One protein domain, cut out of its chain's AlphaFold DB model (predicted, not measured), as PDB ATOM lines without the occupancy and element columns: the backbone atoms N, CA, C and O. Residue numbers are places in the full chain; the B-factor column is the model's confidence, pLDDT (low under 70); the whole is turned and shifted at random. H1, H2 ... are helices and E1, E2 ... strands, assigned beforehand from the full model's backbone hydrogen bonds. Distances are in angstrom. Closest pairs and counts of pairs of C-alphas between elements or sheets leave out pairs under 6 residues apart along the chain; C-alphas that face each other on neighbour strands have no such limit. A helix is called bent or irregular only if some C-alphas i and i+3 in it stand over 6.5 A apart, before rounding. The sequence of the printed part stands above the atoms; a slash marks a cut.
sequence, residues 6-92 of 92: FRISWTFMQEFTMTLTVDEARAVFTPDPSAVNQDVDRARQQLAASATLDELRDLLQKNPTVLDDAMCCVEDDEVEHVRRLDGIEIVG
ATOM      1  N   PHE A   6      14.314  11.155 -27.507       89.62
ATOM      2  CA  PHE A   6      14.346  10.997 -28.949       89.62
ATOM      3  C   PHE A   6      14.039  12.336 -29.599       89.62
ATOM      4  O   PHE A   6      12.921  12.838 -29.496       89.62
ATOM      5  N   ARG A   7      15.008  12.898 -30.315       91.62
ATOM      6  CA  ARG A   7      14.781  14.032 -31.204       91.62
ATOM      7  C   ARG A   7      14.364  13.505 -32.569       91.62
ATOM      8  O   ARG A   7      15.152  12.865 -33.260       91.62
ATOM      9  N   ILE A   8      13.129  13.785 -32.952       90.81
ATOM     10  CA  ILE A   8      12.528  13.341 -34.205       90.81
ATOM     11  C   ILE A   8      12.416  14.552 -35.126       90.81
ATOM     12  O   ILE A   8      11.864  15.579 -34.734       90.81
ATOM     13  N   SER A   9      12.944  14.431 -36.342       90.31
ATOM     14  CA  SER A   9      12.874  15.469 -37.373       90.31
ATOM     15  C   SER A   9      12.108  14.949 -38.582       90.31
ATOM     16  O   SER A   9      12.331  13.815 -39.018       90.31
ATOM     17  N   TRP A  10      11.209  15.766 -39.118       88.94
ATOM     18  CA  TRP A  10      10.423  15.430 -40.302       88.94
ATOM     19  C   TRP A  10      10.131  16.665 -41.143       88.94
ATOM     20  O   TRP A  10      10.152  17.792 -40.654       88.94
ATOM     21  N   THR A  11       9.794  16.436 -42.406       85.44
ATOM     22  CA  THR A  11       9.432  17.486 -43.351       85.44
ATOM     23  C   THR A  11       7.969  17.340 -43.760       85.44
ATOM     24  O   THR A  11       7.542  16.279 -44.230       85.44
ATOM     25  N   PHE A  12       7.206  18.425 -43.606       80.75
ATOM     26  CA  PHE A  12       5.833  18.596 -44.093       80.75
ATOM     27  C   PHE A  12       5.654  20.022 -44.631       80.75
ATOM     28  O   PHE A  12       5.371  20.942 -43.874       80.75
ATOM     29  N   MET A  13       5.893  20.250 -45.925       81.88
ATOM     30  CA  MET A  13       6.084  21.589 -46.535       81.88
ATOM     31  C   MET A  13       7.312  22.373 -46.017       81.88
ATOM     32  O   MET A  13       7.990  23.026 -46.805       81.88
ATOM     33  N   GLN A  14       7.634  22.262 -44.729       81.88
ATOM     34  CA  GLN A  14       8.819  22.787 -44.052       81.88
ATOM     35  C   GLN A  14       9.356  21.752 -43.050       81.88
ATOM     36  O   GLN A  14       8.692  20.752 -42.766       81.88
ATOM     37  N   GLU A  15      10.556  21.982 -42.528       86.31
ATOM     38  CA  GLU A  15      11.168  21.114 -41.521       86.31
ATOM     39  C   GLU A  15      10.557  21.355 -40.137       86.31
ATOM     40  O   GLU A  15      10.338  22.492 -39.712       86.31
ATOM     41  N   PHE A  16      10.326  20.265 -39.418       86.00
ATOM     42  CA  PHE A  16       9.845  20.244 -38.049       86.00
ATOM     43  C   PHE A  16      10.743  19.361 -37.195       86.00
ATOM     44  O   PHE A  16      11.420  18.444 -37.664       86.00
ATOM     45  N   THR A  17      10.747  19.652 -35.902       88.56
ATOM     46  CA  THR A  17      11.447  18.856 -34.905       88.56
ATOM     47  C   THR A  17      10.576  18.757 -33.669       88.56
ATOM     48  O   THR A  17      10.024  19.760 -33.216       88.56
ATOM     49  N   MET A  18      10.512  17.564 -33.093       89.31
ATOM     50  CA  MET A  18       9.949  17.330 -31.771       89.31
ATOM     51  C   MET A  18      10.897  16.470 -30.952       89.31
ATOM     52  O   MET A  18      11.754  15.768 -31.493       89.31
ATOM     53  N   THR A  19      10.711  16.514 -29.642       90.25
ATOM     54  CA  THR A  19      11.442  15.671 -28.707       90.25
ATOM     55  C   THR A  19      10.434  14.823 -27.952       90.25
ATOM     56  O   THR A  19       9.456  15.361 -27.441       90.25
ATOM     57  N   LEU A  20      10.664  13.513 -27.902       88.69
ATOM     58  CA  LEU A  20       9.899  12.571 -27.092       88.69
ATOM     59  C   LEU A  20      10.801  11.970 -26.024       88.69
ATOM     60  O   LEU A  20      11.891  11.491 -26.320       88.69
ATOM     61  N   THR A  21      10.330  11.905 -24.790       90.38
ATOM     62  CA  THR A  21      10.950  11.049 -23.776       90.38
ATOM     63  C   THR A  21      10.819   9.570 -24.161       90.38
ATOM     64  O   THR A  21       9.987   9.196 -24.991       90.38
ATOM     65  N   VAL A  22      11.618   8.689 -23.546       88.38
ATOM     66  CA  VAL A  22      11.490   7.231 -23.767       88.38
ATOM     67  C   VAL A  22      10.074   6.734 -23.482       88.38
ATOM     68  O   VAL A  22       9.557   5.889 -24.210       88.38
ATOM     69  N   ASP A  23       9.443   7.263 -22.435       88.25
ATOM     70  CA  ASP A  23       8.095   6.864 -22.044       88.25
ATOM     71  C   ASP A  23       7.054   7.322 -23.075       88.25
ATOM     72  O   ASP A  23       6.182   6.539 -23.448       88.25
ATOM     73  N   GLU A  24       7.183   8.535 -23.619       88.94
ATOM     74  CA  GLU A  24       6.307   9.020 -24.695       88.94
ATOM     75  C   GLU A  24       6.533   8.258 -26.007       88.94
ATOM     76  O   GLU A  24       5.575   7.873 -26.673       88.94
ATOM     77  N   ALA A  25       7.787   7.949 -26.347       88.44
ATOM     78  CA  ALA A  25       8.133   7.127 -27.505       88.44
ATOM     79  C   ALA A  25       7.581   5.692 -27.411       88.44
ATOM     80  O   ALA A  25       7.349   5.046 -28.430       88.44
ATOM     81  N   ARG A  26       7.342   5.177 -26.201       89.81
ATOM     82  CA  ARG A  26       6.607   3.919 -25.993       89.81
ATOM     83  C   ARG A  26       5.103   4.125 -26.065       89.81
ATOM     84  O   ARG A  26       4.403   3.270 -26.604       89.81
ATOM     85  N   ALA A  27       4.616   5.242 -25.533       87.75
ATOM     86  CA  ALA A  27       3.201   5.573 -25.522       87.75
ATOM     87  C   ALA A  27       2.626   5.729 -26.934       87.75
ATOM     88  O   ALA A  27       1.495   5.317 -27.134       87.75
ATOM     89  N   VAL A  28       3.393   6.213 -27.921       87.56
ATOM     90  CA  VAL A  28       2.912   6.327 -29.317       87.56
ATOM     91  C   VAL A  28       2.559   4.981 -29.964       87.56
ATOM     92  O   VAL A  28       1.787   4.945 -30.913       87.56
ATOM     93  N   PHE A  29       3.037   3.853 -29.427       85.94
ATOM     94  CA  PHE A  29       2.611   2.510 -29.844       85.94
ATOM     95  C   PHE A  29       1.325   2.045 -29.130       85.94
ATOM     96  O   PHE A  29       1.122   0.841 -28.937       85.94
ATOM     97  N   THR A  30       0.467   2.972 -28.685       78.00
ATOM     98  CA  THR A  30      -0.854   2.641 -28.134       78.00
ATOM     99  C   THR A  30      -1.670   1.840 -29.146       78.00
ATOM    100  O   THR A  30      -1.691   2.203 -30.319       78.00
ATOM    101  N   PRO A  31      -2.362   0.776 -28.705       68.62
ATOM    102  CA  PRO A  31      -3.138  -0.053 -29.602       68.62
ATOM    103  C   PRO A  31      -4.286   0.756 -30.193       68.62
ATOM    104  O   PRO A  31      -5.123   1.280 -29.452       68.62
ATOM    105  N   ASP A  32      -4.340   0.812 -31.517       71.06
ATOM    106  CA  ASP A  32      -5.454   1.415 -32.228       71.06
ATOM    107  C   ASP A  32      -6.613   0.399 -32.262       71.06
ATOM    108  O   ASP A  32      -6.514  -0.651 -32.912       71.06
ATOM    109  N   PRO A  33      -7.736   0.661 -31.563       68.25
ATOM    110  CA  PRO A  33      -8.877  -0.251 -31.552       68.25
ATOM    111  C   PRO A  33      -9.511  -0.418 -32.941       68.25
ATOM    112  O   PRO A  33     -10.212  -1.408 -33.169       68.25
ATOM    113  N   SER A  34      -9.265   0.523 -33.858       71.44
ATOM    114  CA  SER A  34      -9.733   0.510 -35.242       71.44
ATOM    115  C   SER A  34      -8.759  -0.153 -36.221       71.44
ATOM    116  O   SER A  34      -9.117  -0.366 -37.383       71.44
ATOM    117  N   ALA A  35      -7.570  -0.564 -35.758       72.38
ATOM    118  CA  ALA A  35      -6.589  -1.240 -36.593       72.38
ATOM    119  C   ALA A  35      -7.176  -2.513 -37.218       72.38
ATOM    120  O   ALA A  35      -7.640  -3.428 -36.533       72.38
ATOM    121  N   VAL A  36      -7.072  -2.605 -38.545       74.62
ATOM    122  CA  VAL A  36      -7.537  -3.757 -39.339       74.62
ATOM    123  C   VAL A  36      -6.869  -5.065 -38.892       74.62
ATOM    124  O   VAL A  36      -7.451  -6.140 -39.027       74.62
ATOM    125  N   ASN A  37      -5.655  -4.984 -38.335       79.50
ATOM    126  CA  ASN A  37      -4.911  -6.128 -37.822       79.50
ATOM    127  C   ASN A  37      -4.466  -5.899 -36.369       79.50
ATOM    128  O   ASN A  37      -3.329  -5.506 -36.100       79.50
ATOM    129  N   GLN A  38      -5.378  -6.177 -35.436       78.81
ATOM    130  CA  GLN A  38      -5.146  -6.017 -33.998       78.81
ATOM    131  C   GLN A  38      -4.005  -6.892 -33.455       78.81
ATOM    132  O   GLN A  38      -3.364  -6.513 -32.476       78.81
ATOM    133  N   ASP A  39      -3.725  -8.043 -34.073       82.25
ATOM    134  CA  ASP A  39      -2.636  -8.923 -33.634       82.25
ATOM    135  C   ASP A  39      -1.264  -8.309 -33.938       82.25
ATOM    136  O   ASP A  39      -0.377  -8.306 -33.084       82.25
ATOM    137  N   VAL A  40      -1.101  -7.731 -35.134       80.94
ATOM    138  CA  VAL A  40       0.122  -7.008 -35.521       80.94
ATOM    139  C   VAL A  40       0.301  -5.753 -34.672       80.94
ATOM    140  O   VAL A  40       1.419  -5.425 -34.275       80.94
ATOM    141  N   ASP A  41      -0.792  -5.063 -34.363       81.25
ATOM    142  CA  ASP A  41      -0.756  -3.858 -33.543       81.25
ATOM    143  C   ASP A  41      -0.337  -4.150 -32.098       81.25
ATOM    144  O   ASP A  41       0.620  -3.572 -31.577       81.25
ATOM    145  N   ARG A  42      -0.939  -5.182 -31.499       82.81
ATOM    146  CA  ARG A  42      -0.565  -5.669 -30.169       82.81
ATOM    147  C   ARG A  42       0.876  -6.182 -30.121       82.81
ATOM    148  O   ARG A  42       1.569  -5.950 -29.132       82.81
ATOM    149  N   ALA A  43       1.346  -6.864 -31.167       84.81
ATOM    150  CA  ALA A  43       2.731  -7.326 -31.241       84.81
ATOM    151  C   ALA A  43       3.722  -6.150 -31.265       84.81
ATOM    152  O   ALA A  43       4.718  -6.174 -30.542       84.81
ATOM    153  N   ARG A  44       3.430  -5.094 -32.037       84.69
ATOM    154  CA  ARG A  44       4.245  -3.867 -32.074       84.69
ATOM    155  C   ARG A  44       4.294  -3.174 -30.714       84.69
ATOM    156  O   ARG A  44       5.380  -2.805 -30.275       84.69
ATOM    157  N   GLN A  45       3.166  -3.096 -30.011       85.12
ATOM    158  CA  GLN A  45       3.110  -2.557 -28.651       85.12
ATOM    159  C   GLN A  45       3.985  -3.357 -27.671       85.12
ATOM    160  O   GLN A  45       4.755  -2.781 -26.905       85.12
ATOM    161  N   GLN A  46       3.879  -4.689 -27.686       86.69
ATOM    162  CA  GLN A  46       4.667  -5.547 -26.797       86.69
ATOM    163  C   GLN A  46       6.169  -5.416 -27.057       86.69
ATOM    164  O   GLN A  46       6.951  -5.406 -26.105       86.69
ATOM    165  N   LEU A  47       6.559  -5.280 -28.328       87.50
ATOM    166  CA  LEU A  47       7.940  -5.020 -28.719       87.50
ATOM    167  C   LEU A  47       8.411  -3.650 -28.220       87.50
ATOM    168  O   LEU A  47       9.464  -3.573 -27.603       87.50
ATOM    169  N   ALA A  48       7.626  -2.586 -28.407       88.31
ATOM    170  CA  ALA A  48       7.987  -1.244 -27.943       88.31
ATOM    171  C   ALA A  48       8.115  -1.157 -26.409       88.31
ATOM    172  O   ALA A  48       9.005  -0.480 -25.892       88.31
ATOM    173  N   ALA A  49       7.265  -1.877 -25.669       87.00
ATOM    174  CA  ALA A  49       7.267  -1.872 -24.207       87.00
ATOM    175  C   ALA A  49       8.549  -2.465 -23.594       87.00
ATOM    176  O   ALA A  49       9.003  -1.994 -22.549       87.00
ATOM    177  N   SER A  50       9.133  -3.489 -24.225       87.19
ATOM    178  CA  SER A  50      10.359  -4.151 -23.757       87.19
ATOM    179  C   SER A  50      11.621  -3.738 -24.518       87.19
ATOM    180  O   SER A  50      12.718  -4.088 -24.083       87.19
ATOM    181  N   ALA A  51      11.477  -2.977 -25.606       88.88
ATOM    182  CA  ALA A  51      12.580  -2.514 -26.434       88.88
ATOM    183  C   ALA A  51      13.590  -1.670 -25.646       88.88
ATOM    184  O   ALA A  51      13.240  -0.799 -24.832       88.88
ATOM    185  N   THR A  52      14.862  -1.909 -25.954       90.62
ATOM    186  CA  THR A  52      15.964  -0.986 -25.675       90.62
ATOM    187  C   THR A  52      15.801   0.310 -26.478       90.62
ATOM    188  O   THR A  52      14.974   0.399 -27.382       90.62
ATOM    189  N   LEU A  53      16.591   1.338 -26.167       88.88
ATOM    190  CA  LEU A  53      16.513   2.631 -26.862       88.88
ATOM    191  C   LEU A  53      16.758   2.522 -28.368       88.88
ATOM    192  O   LEU A  53      16.016   3.109 -29.150       88.88
ATOM    193  N   ASP A  54      17.779   1.767 -28.772       89.38
ATOM    194  CA  ASP A  54      18.091   1.564 -30.187       89.38
ATOM    195  C   ASP A  54      16.993   0.764 -30.896       89.38
ATOM    196  O   ASP A  54      16.607   1.106 -32.011       89.38
ATOM    197  N   GLU A  55      16.427  -0.252 -30.240       90.88
ATOM    198  CA  GLU A  55      15.295  -1.006 -30.788       90.88
ATOM    199  C   GLU A  55      14.041  -0.137 -30.909       90.88
ATOM    200  O   GLU A  55      13.314  -0.245 -31.894       90.88
ATOM    201  N   LEU A  56      13.797   0.751 -29.942       89.56
ATOM    202  CA  LEU A  56      12.675   1.680 -29.977       89.56
ATOM    203  C   LEU A  56      12.851   2.714 -31.099       89.56
ATOM    204  O   LEU A  56      11.901   2.965 -31.840       89.56
ATOM    205  N   ARG A  57      14.071   3.231 -31.306       90.94
ATOM    206  CA  ARG A  57      14.412   4.069 -32.473       90.94
ATOM    207  C   ARG A  57      14.112   3.336 -33.778       90.94
ATOM    208  O   ARG A  57      13.460   3.889 -34.662       90.94
ATOM    209  N   ASP A  58      14.575   2.096 -33.900       91.12
ATOM    210  CA  ASP A  58      14.381   1.289 -35.102       91.12
ATOM    211  C   ASP A  58      12.894   0.971 -35.340       91.12
ATOM    212  O   ASP A  58      12.437   0.952 -36.485       91.12
ATOM    213  N   LEU A  59      12.115   0.740 -34.277       90.75
ATOM    214  CA  LEU A  59      10.667   0.540 -34.358       90.75
ATOM    215  C   LEU A  59       9.951   1.796 -34.861       90.75
ATOM    216  O   LEU A  59       9.092   1.672 -35.739       90.75
ATOM    217  N   LEU A  60      10.323   2.976 -34.357       89.12
ATOM    218  CA  LEU A  60       9.780   4.264 -34.802       89.12
ATOM    219  C   LEU A  60      10.116   4.538 -36.274       89.12
ATOM    220  O   LEU A  60       9.241   4.922 -37.043       89.12
ATOM    221  N   GLN A  61      11.352   4.258 -36.703       88.12
ATOM    222  CA  GLN A  61      11.749   4.400 -38.109       88.12
ATOM    223  C   GLN A  61      10.987   3.453 -39.045       88.12
ATOM    224  O   GLN A  61      10.671   3.823 -40.175       88.12
ATOM    225  N   LYS A  62      10.693   2.227 -38.597       88.56
ATOM    226  CA  LYS A  62       9.951   1.231 -39.388       88.56
ATOM    227  C   LYS A  62       8.445   1.483 -39.418       88.56
ATOM    228  O   LYS A  62       7.781   0.994 -40.328       88.56
ATOM    229  N   ASN A  63       7.909   2.201 -38.434       85.62
ATOM    230  CA  ASN A  63       6.477   2.458 -38.293       85.62
ATOM    231  C   ASN A  63       6.213   3.962 -38.108       85.62
ATOM    232  O   ASN A  63       5.649   4.342 -37.088       85.62
ATOM    233  N   PRO A  64       6.580   4.831 -39.067       81.81
ATOM    234  CA  PRO A  64       6.433   6.279 -38.902       81.81
ATOM    235  C   PRO A  64       4.975   6.718 -38.687       81.81
ATOM    236  O   PRO A  64       4.744   7.759 -38.089       81.81
ATOM    237  N   THR A  65       3.992   5.910 -39.097       80.19
ATOM    238  CA  THR A  65       2.560   6.196 -38.921       80.19
ATOM    239  C   THR A  65       2.116   6.253 -37.460       80.19
ATOM    240  O   THR A  65       1.134   6.910 -37.149       80.19
ATOM    241  N   VAL A  66       2.823   5.593 -36.531       81.75
ATOM    242  CA  VAL A  66       2.478   5.673 -35.092       81.75
ATOM    243  C   VAL A  66       2.760   7.062 -34.517       81.75
ATOM    244  O   VAL A  66       2.245   7.425 -33.468       81.75
ATOM    245  N   LEU A  67       3.592   7.846 -35.207       82.88
ATOM    246  CA  LEU A  67       3.888   9.220 -34.843       82.88
ATOM    247  C   LEU A  67       2.852  10.191 -35.412       82.88
ATOM    248  O   LEU A  67       2.897  11.354 -35.032       82.88
ATOM    249  N   ASP A  68       1.945   9.773 -36.304       78.50
ATOM    250  CA  ASP A  68       1.038  10.708 -36.980       78.50
ATOM    251  C   ASP A  68       0.165  11.476 -35.990       78.50
ATOM    252  O   ASP A  68       0.081  12.694 -36.103       78.50
ATOM    253  N   ASP A  69      -0.378  10.813 -34.968       72.69
ATOM    254  CA  ASP A  69      -1.161  11.474 -33.917       72.69
ATOM    255  C   ASP A  69      -0.314  12.446 -33.084       72.69
ATOM    256  O   ASP A  69      -0.774  13.528 -32.726       72.69
ATOM    257  N   ALA A  70       0.948  12.097 -32.815       72.56
ATOM    258  CA  ALA A  70       1.883  12.968 -32.098       72.56
ATOM    259  C   ALA A  70       2.370  14.151 -32.961       72.56
ATOM    260  O   ALA A  70       2.694  15.213 -32.433       72.56
ATOM    261  N   MET A  71       2.412  13.976 -34.285       70.69
ATOM    262  CA  MET A  71       2.817  14.980 -35.275       70.69
ATOM    263  C   MET A  71       1.635  15.824 -35.786       70.69
ATOM    264  O   MET A  71       1.850  16.875 -36.398       70.69
ATOM    265  N   CYS A  72       0.388  15.403 -35.546       61.69
ATOM    266  CA  CYS A  72      -0.839  16.082 -35.963       61.69
ATOM    267  C   CYS A  72      -1.128  17.316 -35.092       61.69
ATOM    268  O   CYS A  72      -2.012  17.332 -34.243       61.69
ATOM    269  N   CYS A  73      -0.374  18.386 -35.340       53.81
ATOM    270  CA  CYS A  73      -0.701  19.752 -34.916       53.81
ATOM    271  C   CYS A  73      -0.989  20.685 -36.106       53.81
ATOM    272  O   CYS A  73      -1.173  21.882 -35.902       53.81
ATOM    273  N   VAL A  74      -1.002  20.171 -37.340       54.53
ATOM    274  CA  VAL A  74      -1.244  20.969 -38.549       54.53
ATOM    275  C   VAL A  74      -2.586  20.550 -39.131       54.53
ATOM    276  O   VAL A  74      -2.745  19.392 -39.515       54.53
ATOM    277  N   GLU A  75      -3.542  21.480 -39.106       51.12
ATOM    278  CA  GLU A  75      -4.894  21.323 -39.646       51.12
ATOM    279  C   GLU A  75      -4.841  20.809 -41.095       51.12
ATOM    280  O   GLU A  75      -3.976  21.224 -41.868       51.12
ATOM    281  N   ASP A  76      -5.743  19.874 -41.417       49.72
ATOM    282  CA  ASP A  76      -5.981  19.300 -42.746       49.72
ATOM    283  C   ASP A  76      -6.158  20.407 -43.801       49.72
ATOM    284  O   ASP A  76      -7.263  20.893 -44.045       49.72
ATOM    285  N   ASP A  77      -5.070  20.812 -44.451       52.62
ATOM    286  CA  ASP A  77      -5.154  21.373 -45.794       52.62
ATOM    287  C   ASP A  77      -5.407  20.185 -46.733       52.62
ATOM    288  O   ASP A  77      -4.677  19.195 -46.684       52.62
ATOM    289  N   GLU A  78      -6.455  20.263 -47.557       52.66
ATOM    290  CA  GLU A  78      -7.038  19.191 -48.394       52.66
ATOM    291  C   GLU A  78      -6.103  18.639 -49.505       52.66
ATOM    292  O   GLU A  78      -6.545  18.084 -50.514       52.66
ATOM    293  N   VAL A  79      -4.792  18.800 -49.350       57.97
ATOM    294  CA  VAL A  79      -3.742  18.361 -50.260       57.97
ATOM    295  C   VAL A  79      -2.989  17.202 -49.606       57.97
ATOM    296  O   VAL A  79      -2.460  17.345 -48.506       57.97
ATOM    297  N   GLU A  80      -2.886  16.060 -50.299       54.84
ATOM    298  CA  GLU A  80      -2.025  14.932 -49.901       54.84
ATOM    299  C   GLU A  80      -0.550  15.367 -49.857       54.84
ATOM    300  O   GLU A  80       0.233  15.185 -50.794       54.84
ATOM    301  N   HIS A  81      -0.148  15.977 -48.752       61.62
ATOM    302  CA  HIS A  81       1.234  16.290 -48.463       61.62
ATOM    303  C   HIS A  81       1.853  15.089 -47.747       61.62
ATOM    304  O   HIS A  81       1.569  14.802 -46.585       61.62
ATOM    305  N   VAL A  82       2.719  14.367 -48.461       68.31
ATOM    306  CA  VAL A  82       3.429  13.209 -47.909       68.31
ATOM    307  C   VAL A  82       4.428  13.689 -46.855       68.31
ATOM    308  O   VAL A  82       5.433  14.322 -47.183       68.31
ATOM    309  N   ARG A  83       4.160  13.376 -45.582       75.12
ATOM    310  CA  ARG A  83       5.109  13.580 -44.478       75.12
ATOM    311  C   ARG A  83       6.303  12.648 -44.662       75.12
ATOM    312  O   ARG A  83       6.133  11.449 -44.888       75.12
ATOM    313  N   ARG A  84       7.516  13.189 -44.544       83.62
ATOM    314  CA  ARG A  84       8.755  12.404 -44.609       83.62
ATOM    315  C   ARG A  84       9.503  12.499 -43.290       83.62
ATOM    316  O   ARG A  84       9.929  13.584 -42.914       83.62
ATOM    317  N   LEU A  85       9.706  11.363 -42.630       85.44
ATOM    318  CA  LEU A  85      10.619  11.262 -41.494       85.44
ATOM    319  C   LEU A  85      12.062  11.444 -41.990       85.44
ATOM    320  O   LEU A  85      12.527  10.671 -42.828       85.44
ATOM    321  N   ASP A  86      12.758  12.455 -41.479       88.38
ATOM    322  CA  ASP A  86      14.133  12.778 -41.873       88.38
ATOM    323  C   ASP A  86      15.163  12.123 -40.953       88.38
ATOM    324  O   ASP A  86      16.218  11.686 -41.414       88.38
ATOM    325  N   GLY A  87      14.857  12.012 -39.657       89.50
ATOM    326  CA  GLY A  87      15.767  11.393 -38.699       89.50
ATOM    327  C   GLY A  87      15.188  11.228 -37.300       89.50
ATOM    328  O   GLY A  87      14.260  11.931 -36.903       89.50
ATOM    329  N   ILE A  88      15.770  10.285 -36.556       91.50
ATOM    330  CA  ILE A  88      15.520  10.080 -35.126       91.50
ATOM    331  C   ILE A  88      16.877   9.952 -34.434       91.50
ATOM    332  O   ILE A  88      17.629   9.015 -34.708       91.50
ATOM    333  N   GLU A  89      17.181  10.887 -33.544       91.31
ATOM    334  CA  GLU A  89      18.422  10.942 -32.772       91.31
ATOM    335  C   GLU A  89      18.128  10.683 -31.293       91.31
ATOM    336  O   GLU A  89      17.090  11.100 -30.787       91.31
ATOM    337  N   ILE A  90      19.043  10.016 -30.589       88.44
ATOM    338  CA  ILE A  90      18.956   9.848 -29.133       88.44
ATOM    339  C   ILE A  90      19.792  10.957 -28.492       88.44
ATOM    340  O   ILE A  90      20.987  11.068 -28.767       88.44
ATOM    341  N   VAL A  91      19.169  11.774 -27.650       86.62
ATOM    342  CA  VAL A  91      19.774  12.907 -26.940       86.62
ATOM    343  C   VAL A  91      19.719  12.641 -25.436       86.62
ATOM    344  O   VAL A  91      18.673  12.259 -24.920       86.62
ATOM    345  N   GLY A  92      20.842  12.798 -24.723       72.00
ATOM    346  CA  GLY A  92      20.921  12.538 -23.276       72.00
ATOM    347  C   GLY A  92      22.333  12.384 -22.734       72.00
ATOM    348  O   GLY A  92      23.122  11.654 -23.372       72.00
TER     349      GLY A  92
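This is residues 6 to 92 of the 92 residues of an uncharacterized protein of Amycolatopsis antarctica (UniProt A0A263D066). A narrow, twisted sheet of three strands has helices H3 and H4 packed over one face, while the other face is bare; the short H1 sits at the end of the sheet where E2 ends, and H2 lies beyond H1 and H3, off the sheet. Between H4 and E3 a long link swings outward, and its residues 75 to 80 stick out. The printed part has 87 residues, with four named helices and three named strands in the order E1, E2, H1, H2, H3, H4, E3; the sheet order is E2, E1, E3, antiparallel throughout, and the class is mixed, helices and strands. The whole is compact, with a radius of gyration of the C-alphas of 13.3 A, and its outline is flat, spanning 36 by 35 by 17 A.

E1, residues 6 to 12, begins at C-alpha 6 (14.346, 10.997, -28.949) and is 19.0 A long. E2, residues 14 to 21, is 23.5 A long. H1 is residues 22 to 27, 8.6 A. H2, residues 38 to 50, begins at C-alpha 38 (-5.146, -6.017, -33.998) and is 18.7 A long. H3 is residues 53 to 62, 14.2 A, and H4 is residues 64 to 71, 10.1 A. E3, residues 84 to 91, is 20.8 A long and ends at C-alpha 91 (19.774, 12.907, -26.940).

E1 and E2 form a hairpin at 156 degrees, with N 8 and O 18 at 2.8 A. E1 and E3 are antiparallel at 162 degrees, with N 9 and O 87 at 2.9 A. The sheet is only just strongly twisted, its C-alphas up to 4.2 A off the best plane. H1, H3 and H4 with this sheet make two layers, helices on one face of a sheet. H3 runs along the strands, at 3 degrees to E3 on the local plane, at a height over the sheet of 9.3 A. H4, on the same face, runs across, at 88 degrees to E1 on the local plane, at a height of 8.5 A. H2 is not on the sheet; it only just touches H3, with 3 pairs of C-alphas within 8 A, through Ala 48 alone, whose C-alpha is 5.9 A from that of Leu 56, the closest pair. Every O i to N i+4 pair is within hydrogen-bond range in H1, H2 and H3; in H4 1 of 4 is, beside 4 of 5 O i to N i+3 pairs. H4 is only just irregular, with C-alphas 66 and 69 6.9 A apart.

The C-alphas of Glu 78 and Gly 92, the two farthest apart, are 38.2 A from each other. The printed part has no cut. The link from H4 to E3, residues 72 to 83, is long. The mean pLDDT of the printed part is 80.9, and residues 31, 33 and 72 to 82 are under 70.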